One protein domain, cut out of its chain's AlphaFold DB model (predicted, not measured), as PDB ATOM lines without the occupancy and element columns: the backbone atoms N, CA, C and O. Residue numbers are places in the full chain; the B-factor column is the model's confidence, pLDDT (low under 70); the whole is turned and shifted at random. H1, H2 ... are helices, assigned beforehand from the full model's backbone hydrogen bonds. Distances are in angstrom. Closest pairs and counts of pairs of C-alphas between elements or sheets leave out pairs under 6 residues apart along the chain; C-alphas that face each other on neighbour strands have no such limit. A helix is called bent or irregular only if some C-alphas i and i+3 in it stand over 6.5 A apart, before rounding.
ATOM      1  N   GLN A 210      22.035 -10.071 -57.929       80.31
ATOM      2  CA  GLN A 210      20.644 -10.450 -57.706       80.31
ATOM      3  C   GLN A 210      20.363 -11.957 -57.808       80.31
ATOM      4  O   GLN A 210      19.642 -12.461 -56.952       80.31
ATOM      5  N   PRO A 211      20.913 -12.722 -58.774       84.38
ATOM      6  CA  PRO A 211      20.687 -14.161 -58.840       84.38
ATOM      7  C   PRO A 211      21.204 -14.897 -57.602       84.38
ATOM      8  O   PRO A 211      20.541 -15.819 -57.149       84.38
ATOM      9  N   VAL A 212      22.344 -14.489 -57.030       86.56
ATOM     10  CA  VAL A 212      22.904 -15.135 -55.828       86.56
ATOM     11  C   VAL A 212      22.154 -14.691 -54.578       86.56
ATOM     12  O   VAL A 212      21.810 -15.517 -53.743       86.56
ATOM     13  N   GLU A 213      21.851 -13.402 -54.459       91.44
ATOM     14  CA  GLU A 213      21.074 -12.854 -53.343       91.44
ATOM     15  C   GLU A 213      19.663 -13.465 -53.264       91.44
ATOM     16  O   GLU A 213      19.167 -13.747 -52.174       91.44
ATOM     17  N   LYS A 214      19.031 -13.750 -54.411       90.12
ATOM     18  CA  LYS A 214      17.705 -14.376 -54.458       90.12
ATOM     19  C   LYS A 214      17.704 -15.808 -53.911       90.12
ATOM     20  O   LYS A 214      16.752 -16.175 -53.219       90.12
ATOM     21  N   LEU A 215      18.802 -16.551 -54.105       92.12
ATOM     22  CA  LEU A 215      18.968 -17.913 -53.578       92.12
ATOM     23  C   LEU A 215      18.891 -17.978 -52.053       92.12
ATOM     24  O   LEU A 215      18.639 -19.050 -51.518       92.12
ATOM     25  N   VAL A 216      19.072 -16.862 -51.340       95.12
ATOM     26  CA  VAL A 216      18.822 -16.801 -49.893       95.12
ATOM     27  C   VAL A 216      17.364 -17.154 -49.570       95.12
ATOM     28  O   VAL A 216      17.102 -17.794 -48.553       95.12
ATOM     29  N   PHE A 217      16.423 -16.762 -50.433       91.94
ATOM     30  CA  PHE A 217      14.987 -16.932 -50.229       91.94
ATOM     31  C   PHE A 217      14.421 -18.169 -50.927       91.94
ATOM     32  O   PHE A 217      13.589 -18.856 -50.341       91.94
ATOM     33  N   ASP A 218      14.827 -18.431 -52.175       85.56
ATOM     34  CA  ASP A 218      14.134 -19.379 -53.061       85.56
ATOM     35  C   ASP A 218      14.882 -20.691 -53.333       85.56
ATOM     36  O   ASP A 218      14.327 -21.575 -53.983       85.56
ATOM     37  N   ALA A 219      16.102 -20.877 -52.815       85.62
ATOM     38  CA  ALA A 219      16.796 -22.151 -52.976       85.62
ATOM     39  C   ALA A 219      16.175 -23.248 -52.098       85.62
ATOM     40  O   ALA A 219      16.020 -23.067 -50.889       85.62
ATOM     41  N   ASP A 220      15.927 -24.425 -52.678       81.56
ATOM     42  CA  ASP A 220      15.356 -25.578 -51.967       81.56
ATOM     43  C   ASP A 220      16.258 -26.068 -50.820       81.56
ATOM     44  O   ASP A 220      15.794 -26.422 -49.730       81.56
ATOM     45  N   HIS A 221      17.577 -26.055 -51.037       86.12
ATOM     46  CA  HIS A 221      18.553 -26.629 -50.113       86.12
ATOM     47  C   HIS A 221      19.099 -25.600 -49.109       86.12
ATOM     48  O   HIS A 221      19.597 -24.544 -49.499       86.12
ATOM     49  N   GLU A 222      19.096 -25.944 -47.815       88.94
ATOM     50  CA  GLU A 222      19.561 -25.065 -46.725       88.94
ATOM     51  C   GLU A 222      21.014 -24.604 -46.913       88.94
ATOM     52  O   GLU A 222      21.293 -23.414 -46.800       88.94
ATOM     53  N   ASP A 223      21.923 -25.513 -47.285       89.88
ATOM     54  CA  ASP A 223      23.332 -25.156 -47.525       89.88
ATOM     55  C   ASP A 223      23.514 -24.138 -48.663       89.88
ATOM     56  O   ASP A 223      24.426 -23.316 -48.606       89.88
ATOM     57  N   ILE A 224      22.638 -24.152 -49.678       90.94
ATOM     58  CA  ILE A 224      22.684 -23.172 -50.774       90.94
ATOM     59  C   ILE A 224      22.232 -21.809 -50.255       90.94
ATOM     60  O   ILE A 224      22.926 -20.819 -50.480       90.94
ATOM     61  N   ARG A 225      21.124 -21.762 -49.500       95.12
ATOM     62  CA  ARG A 225      20.653 -20.523 -48.856       95.12
ATOM     63  C   ARG A 225      21.722 -19.930 -47.945       95.12
ATOM     64  O   ARG A 225      21.953 -18.725 -47.962       95.12
ATOM     65  N   LYS A 226      22.409 -20.779 -47.178       94.81
ATOM     66  CA  LYS A 226      23.487 -20.365 -46.277       94.81
ATOM     67  C   LYS A 226      24.705 -19.827 -47.027       94.81
ATOM     68  O   LYS A 226      25.197 -18.761 -46.678       94.81
ATOM     69  N   ALA A 227      25.157 -20.507 -48.080       92.38
ATOM     70  CA  ALA A 227      26.256 -20.019 -48.916       92.38
ATOM     71  C   ALA A 227      25.907 -18.686 -49.608       92.38
ATOM     72  O   ALA A 227      26.747 -17.791 -49.705       92.38
ATOM     73  N   ALA A 228      24.656 -18.524 -50.042       93.25
ATOM     74  CA  ALA A 228      24.153 -17.263 -50.575       93.25
ATOM     75  C   ALA A 228      24.129 -16.151 -49.508       93.25
ATOM     76  O   ALA A 228      24.528 -15.024 -49.787       93.25
ATOM     77  N   ALA A 229      23.739 -16.460 -48.267       94.69
ATOM     78  CA  ALA A 229      23.772 -15.506 -47.159       94.69
ATOM     79  C   ALA A 229      25.208 -15.102 -46.773       94.69
ATOM     80  O   ALA A 229      25.472 -13.924 -46.544       94.69
ATOM     81  N   GLU A 230      26.159 -16.044 -46.776       92.06
ATOM     82  CA  GLU A 230      27.591 -15.748 -46.616       92.06
ATOM     83  C   GLU A 230      28.083 -14.794 -47.708       92.06
ATOM     84  O   GLU A 230      28.780 -13.820 -47.420       92.06
ATOM     85  N   PHE A 231      27.668 -15.020 -48.957       90.06
ATOM     86  CA  PHE A 231      27.961 -14.106 -50.055       90.06
ATOM     87  C   PHE A 231      27.392 -12.703 -49.797       90.06
ATOM     88  O   PHE A 231      28.128 -11.728 -49.945       90.06
ATOM     89  N   VAL A 232      26.138 -12.585 -49.343       91.19
ATOM     90  CA  VAL A 232      25.537 -11.295 -48.950       91.19
ATOM     91  C   VAL A 232      26.367 -10.615 -47.859       91.19
ATOM     92  O   VAL A 232      26.713  -9.443 -47.997       91.19
ATOM     93  N   CYS A 233      26.774 -11.330 -46.809       89.56
ATOM     94  CA  CYS A 233      27.616 -10.754 -45.758       89.56
ATOM     95  C   CYS A 233      28.937 -10.173 -46.292       89.56
ATOM     96  O   CYS A 233      29.400  -9.150 -45.789       89.56
ATOM     97  N   LEU A 234      29.524 -10.786 -47.325       85.69
ATOM     98  CA  LEU A 234      30.752 -10.301 -47.961       85.69
ATOM     99  C   LEU A 234      30.535  -9.073 -48.856       85.69
ATOM    100  O   LEU A 234      31.473  -8.300 -49.049       85.69
ATOM    101  N   GLN A 235      29.340  -8.900 -49.431       83.44
ATOM    102  CA  GLN A 235      29.044  -7.782 -50.336       83.44
ATOM    103  C   GLN A 235      28.602  -6.508 -49.605       83.44
ATOM    104  O   GLN A 235      28.841  -5.405 -50.103       83.44
ATOM    105  N   TYR A 236      27.958  -6.637 -48.443       85.50
ATOM    106  CA  TYR A 236      27.400  -5.505 -47.706       85.50
ATOM    107  C   TYR A 236      28.256  -5.189 -46.474       85.50
ATOM    108  O   TYR A 236      28.262  -5.932 -45.491       85.50
ATOM    109  N   ASP A 237      28.906  -4.019 -46.485       83.62
ATOM    110  CA  ASP A 237      29.777  -3.521 -45.402       83.62
ATOM    111  C   ASP A 237      29.115  -3.549 -44.009       83.62
ATOM    112  O   ASP A 237      29.795  -3.631 -42.987       83.62
ATOM    113  N   ALA A 238      27.780  -3.500 -43.961       85.00
ATOM    114  CA  ALA A 238      26.987  -3.582 -42.740       85.00
ATOM    115  C   ALA A 238      27.200  -4.883 -41.938       85.00
ATOM    116  O   ALA A 238      27.036  -4.874 -40.716       85.00
ATOM    117  N   PHE A 239      27.580  -5.981 -42.599       83.12
ATOM    118  CA  PHE A 239      27.880  -7.265 -41.957       83.12
ATOM    119  C   PHE A 239      29.381  -7.426 -41.648       83.12
ATOM    120  O   PHE A 239      29.750  -8.037 -40.649       83.12
ATOM    121  N   GLY A 240      30.254  -6.788 -42.433       62.41
ATOM    122  CA  GLY A 240      31.697  -7.048 -42.484       62.41
ATOM    123  C   GLY A 240      32.607  -6.316 -41.488       62.41
ATOM    124  O   GLY A 240      33.734  -5.973 -41.853       62.41
ATOM    125  N   VAL A 241      32.215  -6.097 -40.225       55.12
ATOM    126  CA  VAL A 241      33.214  -5.700 -39.206       55.12
ATOM    127  C   VAL A 241      33.737  -6.942 -38.507       55.12
ATOM    128  O   VAL A 241      33.231  -7.333 -37.456       55.12
ATOM    129  N   ALA A 242      34.787  -7.524 -39.092       47.69
ATOM    130  CA  ALA A 242      35.536  -8.622 -38.503       47.69
ATOM    131  C   ALA A 242      35.807  -8.335 -37.021       47.69
ATOM    132  O   ALA A 242      36.558  -7.418 -36.663       47.69
ATOM    133  N   VAL A 243      35.205  -9.152 -36.156       52.47
ATOM    134  CA  VAL A 243      35.655  -9.325 -34.782       52.47
ATOM    135  C   VAL A 243      37.156  -9.580 -34.883       52.47
ATOM    136  O   VAL A 243      37.587 -10.536 -35.529       52.47
ATOM    137  N   LEU A 251      30.480  -7.775 -30.577       79.50
ATOM    138  CA  LEU A 251      30.086  -6.578 -31.333       79.50
ATOM    139  C   LEU A 251      29.424  -5.543 -30.411       79.50
ATOM    140  O   LEU A 251      28.684  -5.885 -29.481       79.50
ATOM    141  N   LYS A 252      29.685  -4.259 -30.671       86.12
ATOM    142  CA  LYS A 252      29.001  -3.163 -29.978       86.12
ATOM    143  C   LYS A 252      27.532  -3.116 -30.400       86.12
ATOM    144  O   LYS A 252      27.191  -3.457 -31.528       86.12
ATOM    145  N   LYS A 253      26.679  -2.586 -29.517       87.00
ATOM    146  CA  LYS A 253      25.243  -2.378 -29.776       87.00
ATOM    147  C   LYS A 253      24.980  -1.659 -31.108       87.00
ATOM    148  O   LYS A 253      24.110  -2.074 -31.856       87.00
ATOM    149  N   GLU A 254      25.751  -0.619 -31.416       86.25
ATOM    150  CA  GLU A 254      25.624   0.149 -32.666       86.25
ATOM    151  C   GLU A 254      25.870  -0.715 -33.910       86.25
ATOM    152  O   GLU A 254      25.138  -0.601 -34.883       86.25
ATOM    153  N   GLN A 255      26.842  -1.630 -33.854       87.75
ATOM    154  CA  GLN A 255      27.159  -2.528 -34.968       87.75
ATOM    155  C   GLN A 255      26.064  -3.580 -35.163       87.75
ATOM    156  O   GLN A 255      25.672  -3.867 -36.287       87.75
ATOM    157  N   LEU A 256      25.528  -4.121 -34.066       90.31
ATOM    158  CA  LEU A 256      24.389  -5.037 -34.126       90.31
ATOM    159  C   LEU A 256      23.127  -4.331 -34.644       90.31
ATOM    160  O   LEU A 256      22.392  -4.914 -35.430       90.31
ATOM    161  N   ASN A 257      22.903  -3.063 -34.279       90.88
ATOM    162  CA  ASN A 257      21.831  -2.257 -34.869       90.88
ATOM    163  C   ASN A 257      22.016  -2.117 -36.388       90.88
ATOM    164  O   ASN A 257      21.051  -2.289 -37.125       90.88
ATOM    165  N   THR A 258      23.239  -1.856 -36.860       90.94
ATOM    166  CA  THR A 258      23.547  -1.805 -38.298       90.94
ATOM    167  C   THR A 258      23.238  -3.130 -38.995       90.94
ATOM    168  O   THR A 258      22.601  -3.112 -40.042       90.94
ATOM    169  N   GLN A 259      23.599  -4.271 -38.398       92.75
ATOM    170  CA  GLN A 259      23.258  -5.590 -38.948       92.75
ATOM    171  C   GLN A 259      21.740  -5.834 -38.990       92.75
ATOM    172  O   GLN A 259      21.234  -6.326 -39.996       92.75
ATOM    173  N   ALA A 260      20.998  -5.475 -37.932       93.38
ATOM    174  CA  ALA A 260      19.535  -5.604 -37.920       93.38
ATOM    175  C   ALA A 260      18.888  -4.768 -39.028       93.38
ATOM    176  O   ALA A 260      18.025  -5.266 -39.744       93.38
ATOM    177  N   ILE A 261      19.309  -3.510 -39.172       92.88
ATOM    178  CA  ILE A 261      18.775  -2.602 -40.193       92.88
ATOM    179  C   ILE A 261      19.112  -3.126 -41.590       92.88
ATOM    180  O   ILE A 261      18.226  -3.176 -42.430       92.88
ATOM    181  N   ALA A 262      20.337  -3.601 -41.819       93.69
ATOM    182  CA  ALA A 262      20.731  -4.158 -43.109       93.69
ATOM    183  C   ALA A 262      19.920  -5.404 -43.495       93.69
ATOM    184  O   ALA A 262      19.523  -5.526 -44.647       93.69
ATOM    185  N   LEU A 263      19.615  -6.304 -42.548       95.94
ATOM    186  CA  LEU A 263      18.717  -7.438 -42.811       95.94
ATOM    187  C   LEU A 263      17.297  -6.983 -43.158       95.94
ATOM    188  O   LEU A 263      16.663  -7.565 -44.035       95.94
ATOM    189  N   VAL A 264      16.797  -5.958 -42.467       96.06
ATOM    190  CA  VAL A 264      15.467  -5.397 -42.717       96.06
ATOM    191  C   VAL A 264      15.403  -4.729 -44.090       96.06
ATOM    192  O   VAL A 264      14.462  -4.988 -44.833       96.06
ATOM    193  N   GLU A 265      16.403  -3.924 -44.448       94.31
ATOM    194  CA  GLU A 265      16.507  -3.263 -45.754       94.31
ATOM    195  C   GLU A 265      16.677  -4.281 -46.887       94.31
ATOM    196  O   GLU A 265      16.006  -4.171 -47.911       94.31
ATOM    197  N   PHE A 266      17.503  -5.312 -46.681       95.06
ATOM    198  CA  PHE A 266      17.658  -6.417 -47.627       95.06
ATOM    199  C   PHE A 266      16.324  -7.139 -47.862       95.06
ATOM    200  O   PHE A 266      15.911  -7.335 -49.001       95.06
ATOM    201  N   ALA A 267      15.596  -7.486 -46.799       96.00
ATOM    202  CA  ALA A 267      14.276  -8.097 -46.924       96.00
ATOM    203  C   ALA A 267      13.271  -7.176 -47.640       96.00
ATOM    204  O   ALA A 267      12.555  -7.625 -48.534       96.00
ATOM    205  N   GLU A 268      13.222  -5.896 -47.267       95.50
ATOM    206  CA  GLU A 268      12.315  -4.897 -47.843       95.50
ATOM    207  C   GLU A 268      12.552  -4.722 -49.349       95.50
ATOM    208  O   GLU A 268      11.596  -4.759 -50.128       95.50
ATOM    209  N   GLU A 269      13.815  -4.614 -49.781       92.81
ATOM    210  CA  GLU A 269      14.179  -4.492 -51.197       92.81
ATOM    211  C   GLU A 269      13.663  -5.678 -52.019       92.81
ATOM    212  O   GLU A 269      13.092  -5.485 -53.098       92.81
ATOM    213  N   TYR A 270      13.823  -6.895 -51.501       93.12
ATOM    214  CA  TYR A 270      13.435  -8.122 -52.191       93.12
ATOM    215  C   TYR A 270      11.922  -8.349 -52.211       93.12
ATOM    216  O   TYR A 270      11.375  -8.783 -53.232       93.12
ATOM    217  N   ILE A 271      11.226  -7.988 -51.136       91.88
ATOM    218  CA  ILE A 271       9.762  -8.032 -51.090       91.88
ATOM    219  C   ILE A 271       9.171  -7.038 -52.095       91.88
ATOM    220  O   ILE A 271       8.315  -7.400 -52.902       91.88
ATOM    221  N   GLN A 272       9.654  -5.793 -52.096       91.19
ATOM    222  CA  GLN A 272       9.081  -4.729 -52.921       91.19
ATOM    223  C   GLN A 272       9.453  -4.852 -54.407       91.19
ATOM    224  O   GLN A 272       8.630  -4.532 -55.268       91.19
ATOM    225  N   ASN A 273      10.673  -5.300 -54.731       87.94
ATOM    226  CA  ASN A 273      11.200  -5.238 -56.101       87.94
ATOM    227  C   ASN A 273      11.386  -6.602 -56.783       87.94
ATOM    228  O   ASN A 273      11.526  -6.637 -58.007       87.94
ATOM    229  N   HIS A 274      11.378  -7.712 -56.035       83.94
ATOM    230  CA  HIS A 274      11.761  -9.038 -56.546       83.94
ATOM    231  C   HIS A 274      10.705 -10.131 -56.353       83.94
ATOM    232  O   HIS A 274      11.004 -11.308 -56.548       83.94
ATOM    233  N   ALA A 275       9.462  -9.743 -56.041       85.38
ATOM    234  CA  ALA A 275       8.325 -10.651 -55.860       85.38
ATOM    235  C   ALA A 275       8.571 -11.749 -54.805       85.38
ATOM    236  O   ALA A 275       8.003 -12.838 -54.888       85.38
ATOM    237  N   ILE A 276       9.413 -11.459 -53.809       87.50
ATOM    238  CA  ILE A 276       9.596 -12.327 -52.649       87.50
ATOM    239  C   ILE A 276       8.404 -12.123 -51.699       87.50
ATOM    240  O   ILE A 276       8.088 -10.982 -51.357       87.50
ATOM    241  N   PRO A 277       7.705 -13.189 -51.270       86.44
ATOM    242  CA  PRO A 277       6.577 -13.048 -50.357       86.44
ATOM    243  C   PRO A 277       7.054 -12.626 -48.962       86.44
ATOM    244  O   PRO A 277       8.115 -13.045 -48.506       86.44
ATOM    245  N   GLU A 278       6.242 -11.861 -48.225       84.19
ATOM    246  CA  GLU A 278       6.602 -11.416 -46.866       84.19
ATOM    247  C   GLU A 278       6.869 -12.571 -45.884       84.19
ATOM    248  O   GLU A 278       7.612 -12.413 -44.916       84.19
ATOM    249  N   SER A 279       6.263 -13.741 -46.107       80.25
ATOM    250  CA  SER A 279       6.522 -14.946 -45.311       80.25
ATOM    251  C   SER A 279       7.951 -15.470 -45.468       80.25
ATOM    252  O   SER A 279       8.466 -16.096 -44.546       80.25
ATOM    253  N   ALA A 280       8.641 -15.163 -46.573       87.50
ATOM    254  CA  ALA A 280      10.020 -15.591 -46.802       87.50
ATOM    255  C   ALA A 280      11.040 -14.871 -45.901       87.50
ATOM    256  O   ALA A 280      12.184 -15.308 -45.809       87.50
ATOM    257  N   VAL A 281      10.646 -13.812 -45.181       92.81
ATOM    258  CA  VAL A 281      11.510 -13.141 -44.189       92.81
ATOM    259  C   VAL A 281      11.997 -14.121 -43.120       92.81
ATOM    260  O   VAL A 281      13.121 -14.009 -42.642       92.81
ATOM    261  N   GLU A 282      11.182 -15.113 -42.762       91.50
ATOM    262  CA  GLU A 282      11.537 -16.126 -41.763       91.50
ATOM    263  C   GLU A 282      12.716 -17.002 -42.231       91.50
ATOM    264  O   GLU A 282      13.548 -17.399 -41.417       91.50
ATOM    265  N   ILE A 283      12.855 -17.208 -43.548       93.06
ATOM    266  CA  ILE A 283      13.941 -17.983 -44.171       93.06
ATOM    267  C   ILE A 283      15.298 -17.297 -43.963       93.06
ATOM    268  O   ILE A 283      16.312 -17.979 -43.801       93.06
ATOM    269  N   LEU A 284      15.328 -15.960 -43.883       95.50
ATOM    270  CA  LEU A 284      16.552 -15.208 -43.585       95.50
ATOM    271  C   LEU A 284      17.148 -15.613 -42.242       95.50
ATOM    272  O   LEU A 284      18.369 -15.705 -42.114       95.50
ATOM    273  N   VAL A 285      16.300 -15.891 -41.248       95.19
ATOM    274  CA  VAL A 285      16.781 -16.325 -39.936       95.19
ATOM    275  C   VAL A 285      17.519 -17.643 -40.057       95.19
ATOM    276  O   VAL A 285      18.543 -17.800 -39.405       95.19
ATOM    277  N   ASP A 286      17.053 -18.564 -40.901       92.81
ATOM    278  CA  ASP A 286      17.737 -19.829 -41.139       92.81
ATOM    279  C   ASP A 286      19.028 -19.659 -41.936       92.81
ATOM    280  O   ASP A 286      20.065 -20.168 -41.505       92.81
ATOM    281  N   ALA A 287      18.984 -18.900 -43.032       95.62
ATOM    282  CA  ALA A 287      20.115 -18.701 -43.931       95.62
ATOM    283  C   ALA A 287      21.298 -17.982 -43.254       95.62
ATOM    284  O   ALA A 287      22.444 -18.400 -43.406       95.62
ATOM    285  N   PHE A 288      21.026 -16.945 -42.455       95.00
ATOM    286  CA  PHE A 288      22.054 -16.162 -41.756       95.00
ATOM    287  C   PHE A 288      22.400 -16.715 -40.359       95.00
ATOM    288  O   PHE A 288      23.246 -16.151 -39.658       95.00
ATOM    289  N   TRP A 289      21.767 -17.808 -39.909       93.44
ATOM    290  CA  TRP A 289      21.990 -18.320 -38.556       93.44
ATOM    291  C   TRP A 289      23.416 -18.842 -38.358       93.44
ATOM    292  O   TRP A 289      23.837 -19.832 -38.962       93.44
ATOM    293  N   GLY A 290      24.129 -18.246 -37.401       87.00
ATOM    294  CA  GLY A 290      25.454 -18.716 -36.993       87.00
ATOM    295  C   GLY A 290      26.558 -18.412 -38.005       87.00
ATOM    296  O   GLY A 290      27.580 -19.092 -37.975       87.00
ATOM    297  N   LEU A 291      26.349 -17.431 -38.888       89.69
ATOM    298  CA  LEU A 291      27.424 -16.833 -39.674       89.69
ATOM    299  C   LEU A 291      28.277 -15.929 -38.782       89.69
ATOM    300  O   LEU A 291      27.736 -15.156 -37.990       89.69
ATOM    301  N   ASP A 292      29.598 -15.996 -38.937       85.38
ATOM    302  CA  ASP A 292      30.533 -15.179 -38.149       85.38
ATOM    303  C   ASP A 292      30.327 -13.669 -38.395       85.38
ATOM    304  O   ASP A 292      30.513 -12.856 -37.487       85.38
ATOM    305  N   ASP A 293      29.867 -13.310 -39.597       85.12
ATOM    306  CA  ASP A 293      29.631 -11.932 -40.038       85.12
ATOM    307  C   ASP A 293      28.193 -11.431 -39.763       85.12
ATOM    308  O   ASP A 293      27.891 -10.256 -39.961       85.12
ATOM    309  N   CYS A 294      27.285 -12.275 -39.250       90.81
ATOM    310  CA  CYS A 294      25.914 -11.879 -38.902       90.81
ATOM    311  C   CYS A 294      25.494 -12.442 -37.535       90.81
ATOM    312  O   CYS A 294      24.995 -13.560 -37.411       90.81
ATOM    313  N   LEU A 295      25.651 -11.627 -36.489       90.38
ATOM    314  CA  LEU A 295      25.448 -12.055 -35.098       90.38
ATOM    315  C   LEU A 295      24.122 -11.566 -34.498       90.38
ATOM    316  O   LEU A 295      23.681 -12.067 -33.463       90.38
ATOM    317  N   VAL A 296      23.468 -10.596 -35.142       92.12
ATOM    318  CA  VAL A 296      22.286  -9.915 -34.595       92.12
ATOM    319  C   VAL A 296      21.078 -10.821 -34.365       92.12
ATOM    320  O   VAL A 296      20.322 -10.606 -33.419       92.12
ATOM    321  N   LEU A 297      20.921 -11.878 -35.164       94.31
ATOM    322  CA  LEU A 297      19.767 -12.778 -35.087       94.31
ATOM    323  C   LEU A 297      19.666 -13.533 -33.753       94.31
ATOM    324  O   LEU A 297      18.578 -13.981 -33.395       94.31
ATOM    325  N   GLN A 298      20.765 -13.649 -33.001       91.75
ATOM    326  CA  GLN A 298      20.778 -14.259 -31.668       91.75
ATOM    327  C   GLN A 298      20.476 -13.245 -30.546       91.75
ATOM    328  O   GLN A 298      20.144 -13.648 -29.430       91.75
ATOM    329  N   ASP A 299      20.542 -11.937 -30.822       92.81
ATOM    330  CA  ASP A 299      20.281 -10.864 -29.855       92.81
ATOM    331  C   ASP A 299      18.827 -10.362 -29.956       92.81
ATOM    332  O   ASP A 299      18.521  -9.244 -30.379       92.81
ATOM    333  N   TRP A 300      17.890 -11.218 -29.534       94.44
ATOM    334  CA  TRP A 300      16.454 -10.905 -29.492       94.44
ATOM    335  C   TRP A 300      16.137  -9.660 -28.649       94.44
ATOM    336  O   TRP A 300      15.162  -8.951 -28.918       94.44
ATOM    337  N   ARG A 301      16.967  -9.359 -27.641       93.44
ATOM    338  CA  ARG A 301      16.820  -8.184 -26.775       93.44
ATOM    339  C   ARG A 301      17.041  -6.904 -27.575       93.44
ATOM    340  O   ARG A 301      16.273  -5.956 -27.424       93.44
ATOM    341  N   LEU A 302      18.066  -6.881 -28.427       93.06
ATOM    342  CA  LEU A 302      18.370  -5.754 -29.303       93.06
ATOM    343  C   LEU A 302      17.239  -5.488 -30.299       93.06
ATOM    344  O   LEU A 302      16.743  -4.364 -30.355       93.06
ATOM    345  N   MET A 303      16.759  -6.522 -30.993       94.69
ATOM    346  CA  MET A 303      15.626  -6.403 -31.921       94.69
ATOM    347  C   MET A 303      14.343  -5.927 -31.214       94.69
ATOM    348  O   MET A 303      13.650  -5.040 -31.708       94.69
ATOM    349  N   THR A 304      14.062  -6.433 -30.007       94.50
ATOM    350  CA  THR A 304      12.929  -5.967 -29.181       94.50
ATOM    351  C   THR A 304      13.057  -4.486 -28.817       94.50
ATOM    352  O   THR A 304      12.076  -3.745 -28.858       94.50
ATOM    353  N   ASN A 305      14.263  -4.032 -28.468       92.06
ATOM    354  CA  ASN A 305      14.508  -2.634 -28.115       92.06
ATOM    355  C   ASN A 305      14.346  -1.698 -29.320       92.06
ATOM    356  O   ASN A 305      13.763  -0.629 -29.162       92.06
ATOM    357  N   LEU A 306      14.800  -2.112 -30.508       92.12
ATOM    358  CA  LEU A 306      14.581  -1.369 -31.754       92.12
ATOM    359  C   LEU A 306      13.080  -1.156 -32.023       92.12
ATOM    360  O   LEU A 306      12.672  -0.056 -32.384       92.12
ATOM    361  N   LEU A 307      12.247  -2.167 -31.749       92.38
ATOM    362  CA  LEU A 307      10.787  -2.071 -31.872       92.38
ATOM    363  C   LEU A 307      10.122  -1.198 -30.799       92.38
ATOM    364  O   LEU A 307       9.038  -0.674 -31.038       92.38
ATOM    365  N   LEU A 308      10.731  -1.036 -29.622       88.00
ATOM    366  CA  LEU A 308      10.211  -0.211 -28.520       88.00
ATOM    367  C   LEU A 308      10.610   1.277 -28.629       88.00
ATOM    368  O   LEU A 308      10.515   2.011 -27.645       88.00
ATOM    369  N   VAL A 309      10.996   1.730 -29.830       69.12
ATOM    370  CA  VAL A 309      11.506   3.078 -30.136       69.12
ATOM    371  C   VAL A 309      12.778   3.374 -29.337       69.12
ATOM    372  O   VAL A 309      12.803   4.142 -28.368       69.12
ATOM    373  N   ASP A 310      13.872   2.736 -29.752       69.44
ATOM    374  CA  ASP A 310      15.208   3.053 -29.260       69.44
ATOM    375  C   ASP A 310      15.666   4.415 -29.802       69.44
ATOM    376  O   ASP A 310      16.036   4.543 -30.963       69.44
ATOM    377  N   LYS A 311      15.720   5.436 -28.938       59.97
ATOM    378  CA  LYS A 311      16.177   6.795 -29.300       59.97
ATOM    379  C   LYS A 311      17.617   6.863 -29.835       59.97
ATOM    380  O   LYS A 311      18.036   7.930 -30.274       59.97
ATOM    381  N   SER A 312      18.394   5.783 -29.711       60.53
ATOM    382  CA  SER A 312      19.764   5.675 -30.228       60.53
ATOM    383  C   SER A 312      19.860   5.032 -31.617       60.53
ATOM    384  O   SER A 312      20.958   4.943 -32.159       60.53
ATOM    385  N   ALA A 313      18.736   4.606 -32.198       65.50
ATOM    386  CA  ALA A 313      18.649   4.014 -33.528       65.50
ATOM    387  C   ALA A 313      17.757   4.872 -34.451       65.50
ATOM    388  O   ALA A 313      16.933   5.642 -33.955       65.50
ATOM    389  N   PRO A 314      17.934   4.792 -35.782       70.44
ATOM    390  CA  PRO A 314      17.036   5.450 -36.726       70.44
ATOM    391  C   PRO A 314      15.611   4.891 -36.622       70.44
ATOM    392  O   PRO A 314      15.412   3.708 -36.346       70.44
ATOM    393  N   ASP A 315      14.625   5.756 -36.865       80.62
ATOM    394  CA  ASP A 315      13.218   5.361 -36.886       80.62
ATOM    395  C   ASP A 315      12.953   4.426 -38.076       80.62
ATOM    396  O   ASP A 315      13.187   4.791 -39.229       80.62
ATOM    397  N   LEU A 316      12.441   3.230 -37.785       89.44
ATOM    398  CA  LEU A 316      12.022   2.257 -38.793       89.44
ATOM    399  C   LEU A 316      10.636   2.612 -39.342       89.44
ATOM    400  O   LEU A 316       9.747   3.012 -38.581       89.44
ATOM    401  N   SER A 317      10.435   2.409 -40.645       92.56
ATOM    402  CA  SER A 317       9.116   2.515 -41.283       92.56
ATOM    403  C   SER A 317       8.126   1.484 -40.709       92.56
ATOM    404  O   SER A 317       8.517   0.508 -40.069       92.56
ATOM    405  N   SER A 318       6.822   1.674 -40.940       91.88
ATOM    406  CA  SER A 318       5.803   0.702 -40.502       91.88
ATOM    407  C   SER A 318       6.026  -0.692 -41.107       91.88
ATOM    408  O   SER A 318       5.807  -1.688 -40.419       91.88
ATOM    409  N   GLU A 319       6.478  -0.760 -42.364       92.44
ATOM    410  CA  GLU A 319       6.800  -2.008 -43.072       92.44
ATOM    411  C   GLU A 319       8.072  -2.645 -42.497       92.44
ATOM    412  O   GLU A 319       8.078  -3.821 -42.134       92.44
ATOM    413  N   GLN A 320       9.113  -1.840 -42.279       94.94
ATOM    414  CA  GLN A 320      10.367  -2.273 -41.658       94.94
ATOM    415  C   GLN A 320      10.167  -2.811 -40.232       94.94
ATOM    416  O   GLN A 320      10.794  -3.794 -39.842       94.94
ATOM    417  N   GLN A 321       9.259  -2.215 -39.452       94.56
ATOM    418  CA  GLN A 321       8.872  -2.729 -38.133       94.56
ATOM    419  C   GLN A 321       8.196  -4.105 -38.229       94.56
ATOM    420  O   GLN A 321       8.456  -4.967 -37.390       94.56
ATOM    421  N   THR A 322       7.356  -4.333 -39.244       94.88
ATOM    422  CA  THR A 322       6.737  -5.645 -39.496       94.88
ATOM    423  C   THR A 322       7.791  -6.689 -39.873       94.88
ATOM    424  O   THR A 322       7.781  -7.789 -39.320       94.88
ATOM    425  N   ILE A 323       8.748  -6.343 -40.742       96.88
ATOM    426  CA  ILE A 323       9.872  -7.220 -41.113       96.88
ATOM    427  C   ILE A 323      10.718  -7.563 -39.879       96.88
ATOM    428  O   ILE A 323      10.992  -8.734 -39.621       96.88
ATOM    429  N   LEU A 324      11.072  -6.567 -39.060       96.50
ATOM    430  CA  LEU A 324      11.836  -6.784 -37.831       96.50
ATOM    431  C   LEU A 324      11.074  -7.652 -36.815       96.50
ATOM    432  O   LEU A 324      11.687  -8.474 -36.137       96.50
ATOM    433  N   LEU A 325       9.746  -7.512 -36.719       95.44
ATOM    434  CA  LEU A 325       8.905  -8.400 -35.909       95.44
ATOM    435  C   LEU A 325       8.948  -9.846 -36.416       95.44
ATOM    436  O   LEU A 325       9.103 -10.751 -35.599       95.44
ATOM    437  N   ARG A 326       8.862 -10.078 -37.733       96.62
ATOM    438  CA  ARG A 326       8.990 -11.425 -38.323       96.62
ATOM    439  C   ARG A 326      10.359 -12.041 -38.012       96.62
ATOM    440  O   ARG A 326      10.413 -13.166 -37.517       96.62
ATOM    441  N   LEU A 327      11.445 -11.283 -38.199       97.44
ATOM    442  CA  LEU A 327      12.802 -11.710 -37.828       97.44
ATOM    443  C   LEU A 327      12.899 -12.040 -36.331       97.44
ATOM    444  O   LEU A 327      13.420 -13.090 -35.964       97.44
ATOM    445  N   LEU A 328      12.342 -11.191 -35.459       96.81
ATOM    446  CA  LEU A 328      12.326 -11.416 -34.012       96.81
ATOM    447  C   LEU A 328      11.596 -12.712 -33.639       96.81
ATOM    448  O   LEU A 328      12.111 -13.494 -32.839       96.81
ATOM    449  N   VAL A 329      10.404 -12.938 -34.196       94.38
ATOM    450  CA  VAL A 329       9.592 -14.134 -33.928       94.38
ATOM    451  C   VAL A 329      10.327 -15.395 -34.371       94.38
ATOM    452  O   VAL A 329      10.457 -16.330 -33.577       94.38
ATOM    453  N   ALA A 330      10.869 -15.408 -35.590       93.88
ATOM    454  CA  ALA A 330      11.634 -16.536 -36.113       93.88
ATOM    455  C   ALA A 330      12.916 -16.793 -35.295       93.88
ATOM    456  O   ALA A 330      13.186 -17.934 -34.911       93.88
ATOM    457  N   SER A 331      13.650 -15.745 -34.910       95.12
ATOM    458  CA  SER A 331      14.823 -15.856 -34.034       95.12
ATOM    459  C   SER A 331      14.485 -16.440 -32.663       95.12
ATOM    460  O   SER A 331      15.155 -17.365 -32.204       95.12
ATOM    461  N   VAL A 332      13.435 -15.947 -31.997       93.56
ATOM    462  CA  VAL A 332      13.000 -16.474 -30.690       93.56
ATOM    463  C   VAL A 332      12.552 -17.930 -30.821       93.56
ATOM    464  O   VAL A 332      12.926 -18.758 -29.989       93.56
ATOM    465  N   SER A 333      11.811 -18.258 -31.884       89.06
ATOM    466  CA  SER A 333      11.400 -19.630 -32.189       89.06
ATOM    467  C   SER A 333      12.610 -20.560 -32.300       89.06
ATOM    468  O   SER A 333      12.643 -21.611 -31.659       89.06
ATOM    469  N   LYS A 334      13.657 -20.143 -33.024       89.56
ATOM    470  CA  LYS A 334      14.891 -20.922 -33.202       89.56
ATOM    471  C   LYS A 334      15.705 -21.056 -31.911       89.56
ATOM    472  O   LYS A 334      16.214 -22.141 -31.620       89.56
ATOM    473  N   LEU A 335      15.777 -20.002 -31.091       89.31
ATOM    474  CA  LEU A 335      16.439 -20.033 -29.778       89.31
ATOM    475  C   LEU A 335      15.764 -21.019 -28.814       89.31
ATOM    476  O   LEU A 335      16.449 -21.771 -28.121       89.31
ATOM    477  N   VAL A 336      14.428 -21.035 -28.781       82.06
ATOM    478  CA  VAL A 336      13.638 -21.887 -27.875       82.06
ATOM    479  C   VAL A 336      13.469 -23.313 -28.421       82.06
ATOM    480  O   VAL A 336      13.398 -24.272 -27.650       82.06
ATOM    481  N   GLY A 337      13.413 -23.476 -29.744       67.88
ATOM    482  CA  GLY A 337      13.175 -24.746 -30.432       67.88
ATOM    483  C   GLY A 337      14.398 -25.659 -30.560       67.88
ATOM    484  O   GLY A 337      14.251 -26.821 -30.950       67.88
ATOM    485  N   ASN A 338      15.599 -25.176 -30.225       64.31
ATOM    486  CA  ASN A 338      16.839 -25.916 -30.443       64.31
ATOM    487  C   ASN A 338      16.924 -27.171 -29.547       64.31
ATOM    488  O   ASN A 338      16.995 -27.096 -28.317       64.31
ATOM    489  N   ASN A 339      16.934 -28.359 -30.162       56.16
ATOM    490  CA  ASN A 339      17.034 -29.628 -29.438       56.16
ATOM    491  C   ASN A 339      18.470 -29.832 -28.930       56.16
ATOM    492  O   ASN A 339      19.334 -30.338 -29.644       56.16
ATOM    493  N   ALA A 340      18.726 -29.463 -27.676       62.66
ATOM    494  CA  ALA A 340      20.029 -29.650 -27.051       62.66
ATOM    495  C   ALA A 340      20.427 -31.140 -26.977       62.66
ATOM    496  O   ALA A 340      19.781 -31.943 -26.301       62.66
ATOM    497  N   ALA A 341      21.534 -31.504 -27.633       60.94
ATOM    498  CA  ALA A 341      22.029 -32.883 -27.694       60.94
ATOM    499  C   ALA A 341      22.580 -33.411 -26.351       60.94
ATOM    500  O   ALA A 341      22.639 -34.624 -26.132       60.94
ATOM    501  N   HIS A 342      22.979 -32.516 -25.437       70.31
ATOM    502  CA  HIS A 342      23.624 -32.868 -24.170       70.31
ATOM    503  C   HIS A 342      23.004 -32.154 -22.954       70.31
ATOM    504  O   HIS A 342      22.454 -31.060 -23.095       70.31
ATOM    505  N   PRO A 343      23.116 -32.729 -21.735       70.94
ATOM    506  CA  PRO A 343      22.464 -32.196 -20.533       70.94
ATOM    507  C   PRO A 343      22.846 -30.755 -20.165       70.94
ATOM    508  O   PRO A 343      22.000 -30.021 -19.665       70.94
ATOM    509  N   ALA A 344      24.096 -30.348 -20.409       74.06
ATOM    510  CA  ALA A 344      24.561 -28.987 -20.136       74.06
ATOM    511  C   ALA A 344      23.872 -27.961 -21.052       74.06
ATOM    512  O   ALA A 344      23.238 -27.037 -20.553       74.06
ATOM    513  N   ALA A 345      23.874 -28.210 -22.366       74.81
ATOM    514  CA  ALA A 345      23.178 -27.379 -23.348       74.81
ATOM    515  C   ALA A 345      21.658 -27.332 -23.101       74.81
ATOM    516  O   ALA A 345      21.022 -26.304 -23.308       74.81
ATOM    517  N   LYS A 346      21.060 -28.422 -22.595       76.19
ATOM    518  CA  LYS A 346      19.639 -28.435 -22.212       76.19
ATOM    519  C   LYS A 346      19.359 -27.484 -21.045       76.19
ATOM    520  O   LYS A 346      18.340 -26.805 -21.051       76.19
ATOM    521  N   LYS A 347      20.261 -27.434 -20.062       80.00
ATOM    522  CA  LYS A 347      20.154 -26.515 -18.925       80.00
ATOM    523  C   LYS A 347      20.351 -25.060 -19.358       80.00
ATOM    524  O   LYS A 347      19.631 -24.196 -18.881       80.00
ATOM    525  N   GLU A 348      21.286 -24.793 -20.265       82.25
ATOM    526  CA  GLU A 348      21.493 -23.455 -20.841       82.25
ATOM    527  C   GLU A 348      20.264 -22.976 -21.626       82.25
ATOM    528  O   GLU A 348      19.806 -21.857 -21.410       82.25
ATOM    529  N   ALA A 349      19.670 -23.842 -22.454       82.00
ATOM    530  CA  ALA A 349      18.432 -23.540 -23.174       82.00
ATOM    531  C   ALA A 349      17.251 -23.270 -22.224       82.00
ATOM    532  O   ALA A 349      16.448 -22.371 -22.462       82.00
ATOM    533  N   GLU A 350      17.153 -24.020 -21.122       81.94
ATOM    534  CA  GLU A 350      16.128 -23.805 -20.097       81.94
ATOM    535  C   GLU A 350      16.303 -22.453 -19.388       81.94
ATOM    536  O   GLU A 350      15.325 -21.730 -19.217       81.94
ATOM    537  N   VAL A 351      17.538 -22.072 -19.049       86.25
ATOM    538  CA  VAL A 351      17.846 -20.754 -18.465       86.25
ATOM    539  C   VAL A 351      17.518 -19.623 -19.444       86.25
ATOM    540  O   VAL A 351      16.882 -18.646 -19.053       86.25
ATOM    541  N   LEU A 352      17.891 -19.766 -20.719       88.06
ATOM    542  CA  LEU A 352      17.584 -18.781 -21.756       88.06
ATOM    543  C   LEU A 352      16.068 -18.615 -21.957       88.06
ATOM    544  O   LEU A 352      15.579 -17.492 -22.069       88.06
ATOM    545  N   LEU A 353      15.306 -19.713 -21.955       84.62
ATOM    546  CA  LEU A 353      13.844 -19.675 -22.040       84.62
ATOM    547  C   LEU A 353      13.222 -18.913 -20.858       84.62
ATOM    548  O   LEU A 353      12.259 -18.163 -21.038       84.62
ATOM    549  N   GLU A 354      13.754 -19.093 -19.650       84.44
ATOM    550  CA  GLU A 354      13.309 -18.353 -18.465       84.44
ATOM    551  C   GLU A 354      13.640 -16.857 -18.579       84.44
ATOM    552  O   GLU A 354      12.780 -16.026 -18.281       84.44
ATOM    553  N   GLU A 355      14.819 -16.501 -19.096       88.38
ATOM    554  CA  GLU A 355      15.214 -15.111 -19.358       88.38
ATOM    555  C   GLU A 355      14.302 -14.427 -20.390       88.38
ATOM    556  O   GLU A 355      13.762 -13.346 -20.119       88.38
ATOM    557  N   ILE A 356      14.075 -15.077 -21.539       88.69
ATOM    558  CA  ILE A 356      13.152 -14.610 -22.586       88.69
ATOM    559  C   ILE A 356      11.758 -14.406 -21.990       88.69
ATOM    560  O   ILE A 356      11.151 -13.347 -22.160       88.69
ATOM    561  N   THR A 357      11.269 -15.392 -21.232       83.75
ATOM    562  CA  THR A 357       9.951 -15.327 -20.590       83.75
ATOM    563  C   THR A 357       9.848 -14.110 -19.677       83.75
ATOM    564  O   THR A 357       8.910 -13.325 -19.808       83.75
ATOM    565  N   VAL A 358      10.812 -13.912 -18.776       82.62
ATOM    566  CA  VAL A 358      10.815 -12.807 -17.807       82.62
ATOM    567  C   VAL A 358      10.789 -11.438 -18.488       82.62
ATOM    568  O   VAL A 358      10.059 -10.541 -18.050       82.62
ATOM    569  N   ALA A 359      11.562 -11.257 -19.556       87.44
ATOM    570  CA  ALA A 359      11.564 -10.011 -20.310       87.44
ATOM    571  C   ALA A 359      10.239  -9.774 -21.039       87.44
ATOM    572  O   ALA A 359       9.619  -8.721 -20.885       87.44
ATOM    573  N   TYR A 360       9.751 -10.779 -21.765       87.44
ATOM    574  CA  TYR A 360       8.527 -10.669 -22.551       87.44
ATOM    575  C   TYR A 360       7.256 -10.557 -21.712       87.44
ATOM    576  O   TYR A 360       6.287  -9.958 -22.175       87.44
ATOM    577  N   CYS A 361       7.282 -10.957 -20.438       77.50
ATOM    578  CA  CYS A 361       6.231 -10.590 -19.484       77.50
ATOM    579  C   CYS A 361       6.029  -9.066 -19.368       77.50
ATOM    580  O   CYS A 361       4.941  -8.624 -19.000       77.50
ATOM    581  N   LYS A 362       7.064  -8.258 -19.639       79.88
ATOM    582  CA  LYS A 362       7.026  -6.786 -19.591       79.88
ATOM    583  C   LYS A 362       6.942  -6.157 -20.982       79.88
ATOM    584  O   LYS A 362       6.185  -5.205 -21.180       79.88
ATOM    585  N   ASP A 363       7.701  -6.693 -21.932       87.56
ATOM    586  CA  ASP A 363       7.907  -6.045 -23.228       87.56
ATOM    587  C   ASP A 363       6.743  -6.306 -24.197       87.56
ATOM    588  O   ASP A 363       6.276  -5.362 -24.831       87.56
ATOM    589  N   ILE A 364       6.172  -7.522 -24.223       85.88
ATOM    590  CA  ILE A 364       4.971  -7.833 -25.027       85.88
ATOM    591  C   ILE A 364       3.806  -6.884 -24.690       85.88
ATOM    592  O   ILE A 364       3.286  -6.262 -25.613       85.88
ATOM    593  N   PRO A 365       3.403  -6.670 -23.417       80.62
ATOM    594  CA  PRO A 365       2.343  -5.704 -23.105       80.62
ATOM    595  C   PRO A 365       2.620  -4.270 -23.576       80.62
ATOM    596  O   PRO A 365       1.673  -3.517 -23.825       80.62
ATOM    597  N   SER A 366       3.893  -3.883 -23.669       84.75
ATOM    598  CA  SER A 366       4.306  -2.565 -24.157       84.75
ATOM    599  C   SER A 366       4.214  -2.491 -25.684       84.75
ATOM    600  O   SER A 366       3.640  -1.541 -26.207       84.75
ATOM    601  N   LEU A 367       4.680  -3.528 -26.386       88.44
ATOM    602  CA  LEU A 367       4.562  -3.671 -27.839       88.44
ATOM    603  C   LEU A 367       3.095  -3.740 -28.287       88.44
ATOM    604  O   LEU A 367       2.710  -3.054 -29.226       88.44
ATOM    605  N   PHE A 368       2.247  -4.479 -27.567       83.69
ATOM    606  CA  PHE A 368       0.802  -4.528 -27.822       83.69
ATOM    607  C   PHE A 368       0.151  -3.152 -27.735       83.69
ATOM    608  O   PHE A 368      -0.721  -2.837 -28.532       83.69
ATOM    609  N   LEU A 369       0.559  -2.332 -26.762       82.31
ATOM    610  CA  LEU A 369       0.039  -0.974 -26.630       82.31
ATOM    611  C   LEU A 369       0.533  -0.073 -27.767       82.31
ATOM    612  O   LEU A 369      -0.235   0.745 -28.268       82.31
ATOM    613  N   LEU A 370       1.800  -0.225 -28.161       86.44
ATOM    614  CA  LEU A 370       2.412   0.542 -29.242       86.44
ATOM    615  C   LEU A 370       1.749   0.242 -30.595       86.44
ATOM    616  O   LEU A 370       1.465   1.165 -31.353       86.44
ATOM    617  N   TYR A 371       1.441  -1.029 -30.856       87.69
ATOM    618  CA  TYR A 371       0.899  -1.514 -32.127       87.69
ATOM    619  C   TYR A 371      -0.596  -1.857 -32.074       87.69
ATOM    620  O   TYR A 371      -1.100  -2.542 -32.954       87.69
ATOM    621  N   GLN A 372      -1.340  -1.364 -31.078       80.50
ATOM    622  CA  GLN A 372      -2.748  -1.738 -30.853       80.50
ATOM    623  C   GLN A 372      -3.698  -1.460 -32.037       80.50
ATOM    624  O   GLN A 372      -4.794  -2.010 -32.080       80.50
ATOM    625  N   ALA A 373      -3.299  -0.589 -32.969       79.94
ATOM    626  CA  ALA A 373      -4.073  -0.240 -34.159       79.94
ATOM    627  C   ALA A 373      -3.733  -1.099 -35.397       79.94
ATOM    628  O   ALA A 373      -4.389  -0.944 -36.421       79.94
ATOM    629  N   ASP A 374      -2.724  -1.971 -35.321       82.44
ATOM    630  CA  ASP A 374      -2.206  -2.753 -36.447       82.44
ATOM    631  C   ASP A 374      -2.416  -4.252 -36.190       82.44
ATOM    632  O   ASP A 374      -1.744  -4.856 -35.354       82.44
ATOM    633  N   SER A 375      -3.386  -4.861 -36.877       80.19
ATOM    634  CA  SER A 375      -3.741  -6.270 -36.674       80.19
ATOM    635  C   SER A 375      -2.591  -7.227 -36.954       80.19
ATOM    636  O   SER A 375      -2.448  -8.216 -36.235       80.19
ATOM    637  N   ASP A 376      -1.766  -6.932 -37.951       80.19
ATOM    638  CA  ASP A 376      -0.774  -7.866 -38.475       80.19
ATOM    639  C   ASP A 376       0.424  -7.927 -37.528       80.19
ATOM    640  O   ASP A 376       0.888  -9.006 -37.147       80.19
ATOM    641  N   LYS A 377       0.842  -6.766 -37.009       87.75
ATOM    642  CA  LYS A 377       1.843  -6.690 -35.939       87.75
ATOM    643  C   LYS A 377       1.359  -7.360 -34.654       87.75
ATOM    644  O   LYS A 377       2.139  -8.045 -33.991       87.75
ATOM    645  N   LEU A 378       0.080  -7.209 -34.296       84.69
ATOM    646  CA  LEU A 378      -0.489  -7.891 -33.128       84.69
ATOM    647  C   LEU A 378      -0.487  -9.417 -33.296       84.69
ATOM    648  O   LEU A 378      -0.163 -10.118 -32.336       84.69
ATOM    649  N   LEU A 379      -0.791  -9.936 -34.490       79.06
ATOM    650  CA  LEU A 379      -0.711 -11.371 -34.785       79.06
ATOM    651  C   LEU A 379       0.718 -11.900 -34.616       79.06
ATOM    652  O   LEU A 379       0.909 -12.914 -33.945       79.06
ATOM    653  N   LEU A 380       1.727 -11.191 -35.129       86.56
ATOM    654  CA  LEU A 380       3.137 -11.560 -34.941       86.56
ATOM    655  C   LEU A 380       3.533 -11.571 -33.454       86.56
ATOM    656  O   LEU A 380       4.180 -12.504 -32.982       86.56
ATOM    657  N   LEU A 381       3.087 -10.583 -32.675       87.50
ATOM    658  CA  LEU A 381       3.344 -10.546 -31.231       87.50
ATOM    659  C   LEU A 381       2.643 -11.680 -30.470       87.50
ATOM    660  O   LEU A 381       3.197 -12.191 -29.493       87.50
ATOM    661  N   LEU A 382       1.445 -12.096 -30.899       80.62
ATOM    662  CA  LEU A 382       0.743 -13.243 -30.313       80.62
ATOM    663  C   LEU A 382       1.529 -14.544 -30.498       80.62
ATOM    664  O   LEU A 382       1.518 -15.374 -29.589       80.62
ATOM    665  N   GLN A 383       2.259 -14.707 -31.607       81.88
ATOM    666  CA  GLN A 383       3.072 -15.904 -31.865       81.88
ATOM    667  C   GLN A 383       4.206 -16.095 -30.844       81.88
ATOM    668  O   GLN A 383       4.611 -17.228 -30.584       81.88
ATOM    669  N   LEU A 384       4.674 -15.027 -30.184       82.69
ATOM    670  CA  LEU A 384       5.683 -15.120 -29.120       82.69
ATOM    671  C   LEU A 384       5.137 -15.771 -27.837       82.69
ATOM    672  O   LEU A 384       5.887 -16.406 -27.097       82.69
ATOM    673  N   ILE A 385       3.837 -15.639 -27.548       77.62
ATOM    674  CA  ILE A 385       3.231 -16.091 -26.281       77.62
ATOM    675  C   ILE A 385       3.275 -17.626 -26.124       77.62
ATOM    676  O   ILE A 385       3.631 -18.109 -25.036       77.62
ATOM    677  N   PRO A 386       2.951 -18.440 -27.153       72.12
ATOM    678  CA  PRO A 386       3.133 -19.888 -27.112       72.12
ATOM    679  C   PRO A 386       4.556 -20.329 -26.755       72.12
ATOM    680  O   PRO A 386       4.691 -21.322 -26.039       72.12
ATOM    681  N   MET A 387       5.579 -19.564 -27.153       79.31
ATOM    682  CA  MET A 387       6.996 -19.889 -26.937       79.31
ATOM    683  C   MET A 387       7.457 -19.704 -25.479       79.31
ATOM    684  O   MET A 387       8.512 -20.208 -25.110       79.31
ATOM    685  N   LEU A 388       6.682 -19.015 -24.630       78.75
ATOM    686  CA  LEU A 388       7.058 -18.726 -23.236       78.75
ATOM    687  C   LEU A 388       6.734 -19.878 -22.276       78.75
ATOM    688  O   LEU A 388       5.721 -20.573 -22.438       78.75
ATOM    689  N   THR A 389       7.537 -20.015 -21.213       73.38
ATOM    690  CA  THR A 389       7.286 -20.986 -20.136       73.38
ATOM    691  C   THR A 389       6.269 -20.465 -19.121       73.38
ATOM    692  O   THR A 389       6.298 -19.293 -18.772       73.38
ATOM    693  N   LEU A 390       5.394 -21.334 -18.600       67.25
ATOM    694  CA  LEU A 390       4.408 -20.984 -17.563       67.25
ATOM    695  C   LEU A 390       4.769 -21.455 -16.150       67.25
ATOM    696  O   LEU A 390       3.907 -21.532 -15.271       67.25
ATOM    697  N   LYS A 391       6.037 -21.789 -15.896       64.94
ATOM    698  CA  LYS A 391       6.474 -22.194 -14.555       64.94
ATOM    699  C   LYS A 391       6.136 -21.105 -13.530       64.94
ATOM    700  O   LYS A 391       6.562 -19.956 -13.663       64.94
ATOM    701  N   ALA A 392       5.414 -21.486 -12.476       61.06
ATOM    702  CA  ALA A 392       4.972 -20.562 -11.429       61.06
ATOM    703  C   ALA A 392       6.143 -19.841 -10.733       61.06
ATOM    704  O   ALA A 392       6.006 -18.685 -10.348       61.06
ATOM    705  N   GLU A 393       7.298 -20.499 -10.622       66.62
ATOM    706  CA  GLU A 393       8.531 -19.940 -10.046       66.62
ATOM    707  C   GLU A 393       9.117 -18.798 -10.895       66.62
ATOM    708  O   GLU A 393       9.659 -17.840 -10.353       66.62
ATOM    709  N   VAL A 394       8.948 -18.868 -12.219       65.06
ATOM    710  CA  VAL A 394       9.463 -17.886 -13.187       65.06
ATOM    711  C   VAL A 394       8.489 -16.715 -13.315       65.06
ATOM    712  O   VAL A 394       8.864 -15.547 -13.262       65.06
ATOM    713  N   ILE A 395       7.200 -17.028 -13.434       64.88
ATOM    714  CA  ILE A 395       6.152 -16.039 -13.686       64.88
ATOM    715  C   ILE A 395       5.649 -15.352 -12.404       64.88
ATOM    716  O   ILE A 395       5.115 -14.241 -12.465       64.88
ATOM    717  N   GLY A 396       5.804 -15.973 -11.230       59.25
ATOM    718  CA  GLY A 396       5.219 -15.497  -9.970       59.25
ATOM    719  C   GLY A 396       5.592 -14.052  -9.612       59.25
ATOM    720  O   GLY A 396       4.746 -13.295  -9.127       59.25
ATOM    721  N   HIS A 397       6.815 -13.628  -9.942       60.34
ATOM    722  CA  HIS A 397       7.313 -12.263  -9.721       60.34
ATOM    723  C   HIS A 397       6.848 -11.237 -10.775       60.34
ATOM    724  O   HIS A 397       7.011 -10.033 -10.575       60.34
ATOM    725  N   HIS A 398       6.222 -11.688 -11.868       60.62
ATOM    726  CA  HIS A 398       5.744 -10.870 -12.991       60.62
ATOM    727  C   HIS A 398       4.215 -10.893 -13.156       60.62
ATOM    728  O   HIS A 398       3.688 -10.481 -14.187       60.62
ATOM    729  N   SER A 399       3.488 -11.302 -12.111       60.72
ATOM    730  CA  SER A 399       2.018 -11.392 -12.103       60.72
ATOM    731  C   SER A 399       1.284 -10.103 -12.468       60.72
ATOM    732  O   SER A 399       0.250 -10.162 -13.126       60.72
ATOM    733  N   GLY A 400       1.821  -8.937 -12.099       66.88
ATOM    734  CA  GLY A 400       1.239  -7.633 -12.436       66.88
ATOM    735  C   GLY A 400       1.221  -7.343 -13.946       66.88
ATOM    736  O   GLY A 400       0.135  -7.195 -14.505       66.88
ATOM    737  N   PRO A 401       2.389  -7.272 -14.618       64.25
ATOM    738  CA  PRO A 401       2.475  -7.052 -16.064       64.25
ATOM    739  C   PRO A 401       1.649  -8.032 -16.901       64.25
ATOM    740  O   PRO A 401       0.929  -7.602 -17.799       64.25
ATOM    741  N   ILE A 402       1.680  -9.328 -16.571       59.94
ATOM    742  CA  ILE A 402       0.915 -10.317 -17.337       59.94
ATOM    743  C   ILE A 402      -0.585 -10.189 -17.058       59.94
ATOM    744  O   ILE A 402      -1.374 -10.284 -17.990       59.94
ATOM    745  N   LYS A 403      -1.012  -9.888 -15.823       65.81
ATOM    746  CA  LYS A 403      -2.422  -9.564 -15.553       65.81
ATOM    747  C   LYS A 403      -2.894  -8.379 -16.402       65.81
ATOM    748  O   LYS A 403      -3.962  -8.455 -16.996       65.81
ATOM    749  N   GLY A 404      -2.076  -7.331 -16.512       64.56
ATOM    750  CA  GLY A 404      -2.366  -6.181 -17.370       64.56
ATOM    751  C   GLY A 404      -2.417  -6.530 -18.862       64.56
ATOM    752  O   GLY A 404      -3.274  -6.016 -19.574       64.56
ATOM    753  N   LEU A 405      -1.540  -7.420 -19.343       61.06
ATOM    754  CA  LEU A 405      -1.600  -7.943 -20.714       61.06
ATOM    755  C   LEU A 405      -2.897  -8.722 -20.957       61.06
ATOM    756  O   LEU A 405      -3.563  -8.486 -21.957       61.06
ATOM    757  N   LEU A 406      -3.269  -9.614 -20.039       64.75
ATOM    758  CA  LEU A 406      -4.479 -10.428 -20.149       64.75
ATOM    759  C   LEU A 406      -5.753  -9.582 -20.134       64.75
ATOM    760  O   LEU A 406      -6.642  -9.809 -20.948       64.75
ATOM    761  N   GLU A 407      -5.828  -8.576 -19.261       67.56
ATOM    762  CA  GLU A 407      -6.944  -7.622 -19.233       67.56
ATOM    763  C   GLU A 407      -7.057  -6.847 -20.555       67.56
ATOM    764  O   GLU A 407      -8.162  -6.656 -21.060       67.56
ATOM    765  N   LYS A 408      -5.928  -6.455 -21.157       63.44
ATOM    766  CA  LYS A 408      -5.906  -5.775 -22.460       63.44
ATOM    767  C   LYS A 408      -6.270  -6.691 -23.624       63.44
ATOM    768  O   LYS A 408      -7.029  -6.263 -24.483       63.44
ATOM    769  N   LEU A 409      -5.762  -7.925 -23.655       61.88
ATOM    770  CA  LEU A 409      -6.137  -8.928 -24.660       61.88
ATOM    771  C   LEU A 409      -7.639  -9.210 -24.602       61.88
ATOM    772  O   LEU A 409      -8.300  -9.241 -25.636       61.88
ATOM    773  N   LYS A 410      -8.183  -9.329 -23.388       65.81
ATOM    774  CA  LYS A 410      -9.618  -9.491 -23.164       65.81
ATOM    775  C   LYS A 410     -10.412  -8.286 -23.674       65.81
ATOM    776  O   LYS A 410     -11.360  -8.464 -24.424       65.81
ATOM    777  N   HIS A 411      -9.989  -7.069 -23.342       63.25
ATOM    778  CA  HIS A 411     -10.644  -5.849 -23.817       63.25
ATOM    779  C   HIS A 411     -10.552  -5.678 -25.346       63.25
ATOM    780  O   HIS A 411     -11.512  -5.248 -25.975       63.25
ATOM    781  N   ALA A 412      -9.418  -6.021 -25.965       56.34
ATOM    782  CA  ALA A 412      -9.257  -5.989 -27.420       56.34
ATOM    783  C   ALA A 412     -10.191  -6.990 -28.122       56.34
ATOM    784  O   ALA A 412     -10.762  -6.661 -29.160       56.34
ATOM    785  N   ALA A 413     -10.394  -8.173 -27.533       56.81
ATOM    786  CA  ALA A 413     -11.375  -9.144 -28.013       56.81
ATOM    787  C   ALA A 413     -12.818  -8.616 -27.872       56.81
ATOM    788  O   ALA A 413     -13.568  -8.625 -28.843       56.81
ATOM    789  N   GLU A 414     -13.176  -8.065 -26.707       58.50
ATOM    790  CA  GLU A 414     -14.513  -7.508 -26.424       58.50
ATOM    791  C   GLU A 414     -14.866  -6.288 -27.303       58.50
ATOM    792  O   GLU A 414     -16.036  -6.042 -27.608       58.50
ATOM    793  N   GLN A 415     -13.875  -5.492 -27.723       56.84
ATOM    794  CA  GLN A 415     -14.102  -4.372 -28.642       56.84
ATOM    795  C   GLN A 415     -14.364  -4.820 -30.082       56.84
ATOM    796  O   GLN A 415     -15.200  -4.207 -30.740       56.84
ATOM    797  N   ARG A 416     -13.714  -5.895 -30.549       51.69
ATOM    798  CA  ARG A 416     -13.972  -6.471 -31.882       51.69
ATOM    799  C   ARG A 416     -15.306  -7.217 -31.945       51.69
ATOM    800  O   ARG A 416     -16.021  -7.109 -32.932       51.69
ATOM    801  N   GLU A 417     -15.698  -7.879 -30.857       47.41
ATOM    802  CA  GLU A 417     -16.986  -8.582 -30.759       47.41
ATOM    803  C   GLU A 417     -18.191  -7.622 -30.894       47.41
ATOM    804  O   GLU A 417     -19.210  -7.973 -31.485       47.41
TER     805      GLU A 417
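Overview. This is residues 210 to 243 and 251 to 417 of the 732 residues of an uncharacterized protein of Phytophthora kernoviae (UniProt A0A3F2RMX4). H6 runs through the middle of this helical body, with H3 and H4 packed on it toward one end, H5 along it, and H7 and H8 packed on it toward the other end. Beyond H4 the hairpin of H1 and H2 closes one end, and H9 forms the opposite end, where it packs on H7. The printed part has 201 residues with nine named helices, H1 to H9 in chain order, and no named strand; the class is all helix. It is compact, with a radius of gyration of the C-alphas of 17.7 A, and spans 49 by 43 by 34 A.

Along the chain. H1, residues 210 to 218, begins at C-alpha 210 (20.644, -10.450, -57.706) and is followed by H2, residues 222 to 235, 20.0 A long. H3 holds residues 253 to 273 over 30.0 A, H4 residues 278 to 287 and H5 residues 300 to 307. H6, residues 318 to 337, is 28.3 A long and begins at C-alpha 318 (5.803, 0.702, -40.502). H7, residues 343 to 370, measures 39.4 A and has a kink of 42 degrees near residue 362. H8 holds residues 375 to 384. H9, residues 392 to 417, is 31.6 A long and ends at C-alpha 417 (-16.986, -8.582, -30.759); it is irregular, with C-alphas 397 and 400 8.1 A apart, and has a kink of 79 degrees near residue 399.

Arrangement. H6 is the hub, touching five helices. H6, H7 and H8 form an up and down bundle, each helix running against the one before it. H6 and H8 touch at a shallow tilt of 17 degrees, the same way, with C-alphas 322 and 377 closest at 6.1 A. Residues 335 to 336 of H6 alone touch residues 349 to 353 of H7, closest at C-alphas 336 and 353, 6.2 A. H5 and H6, a hairpin, touch at a shallow tilt of 16 degrees, closest at C-alphas 300 and 328, 6.1 A. H4 touches H6 through residues 323 to 331 of H6 alone, closest at C-alphas 282 and 330, 5.7 A. H3 touches H6 at a steep tilt of 67 degrees, through residues 260 to 268 of H3 and 319 to 324 of H6 alone, closest at C-alphas 264 and 320, 6.1 A. H2 and H4 touch, about perpendicular at 88 degrees, closest at C-alphas 226 and 287, 4.4 A. Residues 394 to 405 of H9 alone touch residues 354 to 365 of H7, closest at C-alphas 365 and 405, 5.1 A; H6 and H9 are apart. Every O i to N i+4 pair is within hydrogen-bond range in H2, H3, H5 and H6, against 2 of 5 in H1, 1 of 6 in H4, 21 of 24 in H7, 5 of 6 in H8 and 18 of 22 in H9; O i to N i+3 pairs within range are 4 of 6 in H1 and 7 of 7 in H4.

Size, cuts and confidence. The C-alphas farthest apart, those of Ala 242 and Glu 417, are 53.1 A apart. Residues 244 to 250 are not printed, and C-alphas 243 and 251 are 7.1 A apart across the cut. The link from H4 to H5, residues 288 to 299, is long. The mean pLDDT of the printed part is 82.4; 42 residues are under 70, namely 240 to 243, 309 to 313, 337 to 341 and 390 to 417.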